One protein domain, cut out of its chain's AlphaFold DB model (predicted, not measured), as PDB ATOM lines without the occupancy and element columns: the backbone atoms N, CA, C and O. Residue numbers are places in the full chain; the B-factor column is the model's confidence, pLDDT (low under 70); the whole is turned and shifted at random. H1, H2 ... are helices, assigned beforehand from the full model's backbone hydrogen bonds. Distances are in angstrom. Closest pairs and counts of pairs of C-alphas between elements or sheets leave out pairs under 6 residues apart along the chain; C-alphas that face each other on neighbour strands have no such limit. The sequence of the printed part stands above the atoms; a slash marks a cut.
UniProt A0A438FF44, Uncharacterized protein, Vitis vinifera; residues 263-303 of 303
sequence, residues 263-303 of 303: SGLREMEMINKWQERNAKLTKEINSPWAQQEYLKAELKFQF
ATOM      1  N   SER A 263      30.791 -16.979   9.473       54.41
ATOM      2  CA  SER A 263      30.425 -17.979   8.460       54.41
ATOM      3  C   SER A 263      30.024 -17.392   7.097       54.41
ATOM      4  O   SER A 263      30.298 -18.021   6.076       54.41
ATOM      5  N   GLY A 264      29.457 -16.181   7.046       51.28
ATOM      6  CA  GLY A 264      29.016 -15.551   5.795       51.28
ATOM      7  C   GLY A 264      30.168 -15.064   4.911       51.28
ATOM      8  O   GLY A 264      30.051 -15.051   3.690       51.28
ATOM      9  N   LEU A 265      31.319 -14.725   5.501       57.66
ATOM     10  CA  LEU A 265      32.490 -14.255   4.749       57.66
ATOM     11  C   LEU A 265      33.095 -15.355   3.870       57.66
ATOM     12  O   LEU A 265      33.501 -15.090   2.740       57.66
ATOM     13  N   ARG A 266      33.107 -16.600   4.359       66.25
ATOM     14  CA  ARG A 266      33.637 -17.744   3.607       66.25
ATOM     15  C   ARG A 266      32.720 -18.139   2.451       66.25
ATOM     16  O   ARG A 266      33.203 -18.486   1.376       66.25
ATOM     17  N   GLU A 267      31.410 -18.071   2.658       64.44
ATOM     18  CA  GLU A 267      30.417 -18.310   1.604       64.44
ATOM     19  C   GLU A 267      30.479 -17.228   0.525       64.44
ATOM     20  O   GLU A 267      30.543 -17.548  -0.662       64.44
ATOM     21  N   MET A 268      30.587 -15.961   0.928       74.56
ATOM     22  CA  MET A 268      30.746 -14.834   0.008       74.56
ATOM     23  C   MET A 268      32.033 -14.956  -0.826       74.56
ATOM     24  O   MET A 268      32.024 -14.710  -2.031       74.56
ATOM     25  N   GLU A 269      33.141 -15.401  -0.222       87.12
ATOM     26  CA  GLU A 269      34.402 -15.641  -0.935       87.12
ATOM     27  C   GLU A 269      34.278 -16.772  -1.971       87.12
ATOM     28  O   GLU A 269      34.801 -16.660  -3.084       87.12
ATOM     29  N   MET A 270      33.566 -17.856  -1.644       75.81
ATOM     30  CA  MET A 270      33.319 -18.954  -2.583       75.81
ATOM     31  C   MET A 270      32.434 -18.520  -3.755       75.81
ATOM     32  O   MET A 270      32.743 -18.861  -4.899       75.81
ATOM     33  N   ILE A 271      31.389 -17.731  -3.491       81.94
ATOM     34  CA  ILE A 271      30.509 -17.168  -4.524       81.94
ATOM     35  C   ILE A 271      31.307 -16.255  -5.461       81.94
ATOM     36  O   ILE A 271      31.231 -16.415  -6.679       81.94
ATOM     37  N   ASN A 272      32.143 -15.371  -4.915       90.00
ATOM     38  CA  ASN A 272      32.972 -14.467  -5.715       90.00
ATOM     39  C   ASN A 272      33.979 -15.230  -6.590       90.00
ATOM     40  O   ASN A 272      34.082 -14.963  -7.787       90.00
ATOM     41  N   LYS A 273      34.665 -16.244  -6.043       90.31
ATOM     42  CA  LYS A 273      35.585 -17.099  -6.821       90.31
ATOM     43  C   LYS A 273      34.869 -17.875  -7.923       90.31
ATOM     44  O   LYS A 273      35.436 -18.101  -8.992       90.31
ATOM     45  N   TRP A 274      33.641 -18.317  -7.671       87.00
ATOM     46  CA  TRP A 274      32.828 -18.998  -8.673       87.00
ATOM     47  C   TRP A 274      32.411 -18.044  -9.800       87.00
ATOM     48  O   TRP A 274      32.577 -18.378 -10.975       87.00
ATOM     49  N   GLN A 275      31.959 -16.833  -9.463       88.19
ATOM     50  CA  GLN A 275      31.613 -15.801 -10.444       88.19
ATOM     51  C   GLN A 275      32.817 -15.396 -11.303       88.19
ATOM     52  O   GLN A 275      32.693 -15.302 -12.523       88.19
ATOM     53  N   GLU A 276      33.995 -15.230 -10.700       91.38
ATOM     54  CA  GLU A 276      35.231 -14.899 -11.415       91.38
ATOM     55  C   GLU A 276      35.631 -15.998 -12.414       91.38
ATOM     56  O   GLU A 276      35.955 -15.712 -13.570       91.38
ATOM     57  N   ARG A 277      35.540 -17.272 -12.008       86.12
ATOM     58  CA  ARG A 277      35.801 -18.414 -12.900       86.12
ATOM     59  C   ARG A 277      34.831 -18.459 -14.073       86.12
ATOM     60  O   ARG A 277      35.268 -18.674 -15.200       86.12
ATOM     61  N   ASN A 278      33.546 -18.224 -13.828       77.31
ATOM     62  CA  ASN A 278      32.550 -18.207 -14.893       77.31
ATOM     63  C   ASN A 278      32.761 -17.034 -15.848       77.31
ATOM     64  O   ASN A 278      32.710 -17.222 -17.058       77.31
ATOM     65  N   ALA A 279      33.080 -15.844 -15.337       89.12
ATOM     66  CA  ALA A 279      33.408 -14.697 -16.177       89.12
ATOM     67  C   ALA A 279      34.643 -14.964 -17.056       89.12
ATOM     68  O   ALA A 279      34.666 -14.574 -18.224       89.12
ATOM     69  N   LYS A 280      35.653 -15.662 -16.523       89.56
ATOM     70  CA  LYS A 280      36.840 -16.074 -17.281       89.56
ATOM     71  C   LYS A 280      36.503 -17.102 -18.366       89.56
ATOM     72  O   LYS A 280      36.888 -16.900 -19.513       89.56
ATOM     73  N   LEU A 281      35.734 -18.138 -18.035       76.44
ATOM     74  CA  LEU A 281      35.294 -19.158 -18.996       76.44
ATOM     75  C   LEU A 281      34.448 -18.557 -20.122       76.44
ATOM     76  O   LEU A 281      34.680 -18.855 -21.289       76.44
ATOM     77  N   THR A 282      33.526 -17.651 -19.800       82.00
ATOM     78  CA  THR A 282      32.721 -16.945 -20.805       82.00
ATOM     79  C   THR A 282      33.596 -16.115 -21.747       82.00
ATOM     80  O   THR A 282      33.336 -16.078 -22.947       82.00
ATOM     81  N   LYS A 283      34.660 -15.476 -21.244       87.94
ATOM     82  CA  LYS A 283      35.626 -14.752 -22.089       87.94
ATOM     83  C   LYS A 283      36.457 -15.686 -22.970       87.94
ATOM     84  O   LYS A 283      36.734 -15.332 -24.110       87.94
ATOM     85  N   GLU A 284      36.850 -16.851 -22.466       83.62
ATOM     86  CA  GLU A 284      37.611 -17.846 -23.233       83.62
ATOM     87  C   GLU A 284      36.761 -18.475 -24.348       83.62
ATOM     88  O   GLU A 284      37.220 -18.566 -25.487       83.62
ATOM     89  N   ILE A 285      35.504 -18.823 -24.059       77.31
ATOM     90  CA  ILE A 285      34.556 -19.385 -25.037       77.31
ATOM     91  C   ILE A 285      34.202 -18.356 -26.115       77.31
ATOM     92  O   ILE A 285      34.171 -18.684 -27.297       77.31
ATOM     93  N   ASN A 286      33.994 -17.098 -25.724       85.75
ATOM     94  CA  ASN A 286      33.715 -16.011 -26.664       85.75
ATOM     95  C   ASN A 286      34.986 -15.416 -27.289       85.75
ATOM     96  O   ASN A 286      34.915 -14.378 -27.949       85.75
ATOM     97  N   SER A 287      36.153 -16.032 -27.079       92.62
ATOM     98  CA  SER A 287      37.379 -15.553 -27.703       92.62
ATOM     99  C   SER A 287      37.335 -15.800 -29.220       92.62
ATOM    100  O   SER A 287      36.902 -16.870 -29.662       92.62
ATOM    101  N   PRO A 288      37.830 -14.857 -30.041       90.62
ATOM    102  CA  PRO A 288      37.909 -15.038 -31.493       90.62
ATOM    103  C   PRO A 288      38.683 -16.299 -31.899       90.62
ATOM    104  O   PRO A 288      38.379 -16.919 -32.913       90.62
ATOM    105  N   TRP A 289      39.658 -16.710 -31.081       89.69
ATOM    106  CA  TRP A 289      40.427 -17.933 -31.294       89.69
ATOM    107  C   TRP A 289      39.569 -19.200 -31.137       89.69
ATOM    108  O   TRP A 289      39.612 -20.072 -32.002       89.69
ATOM    109  N   ALA A 290      38.738 -19.282 -30.090       80.38
ATOM    110  CA  ALA A 290      37.830 -20.414 -29.885       80.38
ATOM    111  C   ALA A 290      36.780 -20.517 -31.006       80.38
ATOM    112  O   ALA A 290      36.493 -21.611 -31.492       80.38
ATOM    113  N   GLN A 291      36.270 -19.376 -31.479       86.44
ATOM    114  CA  GLN A 291      35.363 -19.320 -32.630       86.44
ATOM    115  C   GLN A 291      36.048 -19.772 -33.929       86.44
ATOM    116  O   GLN A 291      35.448 -20.480 -34.737       86.44
ATOM    117  N   GLN A 292      37.316 -19.410 -34.126       90.81
ATOM    118  CA  GLN A 292      38.085 -19.808 -35.302       90.81
ATOM    119  C   GLN A 292      38.388 -21.313 -35.321       90.81
ATOM    120  O   GLN A 292      38.289 -21.941 -36.375       90.81
ATOM    121  N   GLU A 293      38.737 -21.908 -34.180       89.50
ATOM    122  CA  GLU A 293      38.949 -23.358 -34.079       89.50
ATOM    123  C   GLU A 293      37.645 -24.142 -34.277       89.50
ATOM    124  O   GLU A 293      37.650 -25.160 -34.969       89.50
ATOM    125  N   TYR A 294      36.516 -23.628 -33.775       84.50
ATOM    126  CA  TYR A 294      35.195 -24.193 -34.059       84.50
ATOM    127  C   TYR A 294      34.881 -24.182 -35.563       84.50
ATOM    128  O   TYR A 294      34.543 -25.219 -36.130       84.50
ATOM    129  N   LEU A 295      35.078 -23.047 -36.242       91.19
ATOM    130  CA  LEU A 295      34.856 -22.935 -37.690       91.19
ATOM    131  C   LEU A 295      35.780 -23.852 -38.505       91.19
ATOM    132  O   LEU A 295      35.350 -24.432 -39.500       91.19
ATOM    133  N   LYS A 296      37.041 -24.030 -38.088       92.31
ATOM    134  CA  LYS A 296      37.957 -24.991 -38.725       92.31
ATOM    135  C   LYS A 296      37.502 -26.438 -38.537       92.31
ATOM    136  O   LYS A 296      37.658 -27.235 -39.460       92.31
ATOM    137  N   ALA A 297      37.001 -26.788 -37.354       84.75
ATOM    138  CA  ALA A 297      36.483 -28.125 -37.081       84.75
ATOM    139  C   ALA A 297      35.229 -28.417 -37.921       84.75
ATOM    140  O   ALA A 297      35.137 -29.490 -38.508       84.75
ATOM    141  N   GLU A 298      34.333 -27.438 -38.050       81.69
ATOM    142  CA  GLU A 298      33.127 -27.531 -38.878       81.69
ATOM    143  C   GLU A 298      33.470 -27.690 -40.369       81.69
ATOM    144  O   GLU A 298      32.947 -28.574 -41.043       81.69
ATOM    145  N   LEU A 299      34.428 -26.908 -40.881       90.12
ATOM    146  CA  LEU A 299      34.897 -27.036 -42.266       90.12
ATOM    147  C   LEU A 299      35.531 -28.406 -42.549       90.12
ATOM    148  O   LEU A 299      35.290 -28.972 -43.606       90.12
ATOM    149  N   LYS A 300      36.297 -28.971 -41.606       87.56
ATOM    150  CA  LYS A 300      36.842 -30.337 -41.730       87.56
ATOM    151  C   LYS A 300      35.782 -31.435 -41.677       87.56
ATOM    152  O   LYS A 300      36.071 -32.562 -42.052       87.56
ATOM    153  N   PHE A 301      34.614 -31.152 -41.116       71.56
ATOM    154  CA  PHE A 301      33.519 -32.113 -41.086       71.56
ATOM    155  C   PHE A 301      32.736 -32.117 -42.405       71.56
ATOM    156  O   PHE A 301      32.191 -33.148 -42.793       71.56
ATOM    157  N   GLN A 302      32.686 -30.976 -43.098       76.31
ATOM    158  CA  GLN A 302      31.921 -30.804 -44.335       76.31
ATOM    159  C   GLN A 302      32.688 -31.171 -45.619       76.31
ATOM    160  O   GLN A 302      32.042 -31.414 -46.638       76.31
ATOM    161  N   PHE A 303      34.025 -31.225 -45.578       76.06
ATOM    162  CA  PHE A 303      34.907 -31.557 -46.709       76.06
ATOM    163  C   PHE A 303      35.826 -32.732 -46.378       76.06
ATOM    164  O   PHE A 303      36.041 -33.571 -47.281       76.06
TER     165      PHE A 303
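AT A GLANCE: This is residues 263 to 303 of the 303 residues of an uncharacterized protein of Vitis vinifera (UniProt A0A438FF44). A long helix, H1, and a shorter one, H2, follow each other end to end and make a wide, open corner at residues 286 and 287, with no core between them. The 41 printed residues hold two named helices, in the order H1, H2, and no named strand; the class is all helix. The whole is extended, with a radius of gyration of the C-alphas of 17.0 A, and spans 57 by 15 by 6 A.

HOW THE PARTS SIT: H1, residues 263 to 285, and H2, residues 288 to 302, are joined by a tight link of 2 residues. They are close but not clearly touching; their closest C-alphas, those of Glu 284 and Ala 290, are 7.1 A apart. They run the same way at a steep tilt of 53 degrees. Every O i to N i+4 pair is within hydrogen-bond range in H2, and 18 of 19 in H1.

IN THESE COORDINATES: H1 measures 33.8 A from C-alpha 263 at (30.425, -17.979, 8.460) to C-alpha 285. H2 measures 21.2 A and ends with C-alpha 302 at (31.921, -30.804, -44.335).

THE WHOLE: The C-alphas of Ser 263 and Phe 303, the two farthest apart, are 57.0 A apart. The printed part has no cut. Residues 263 to 267 have pLDDT under 70.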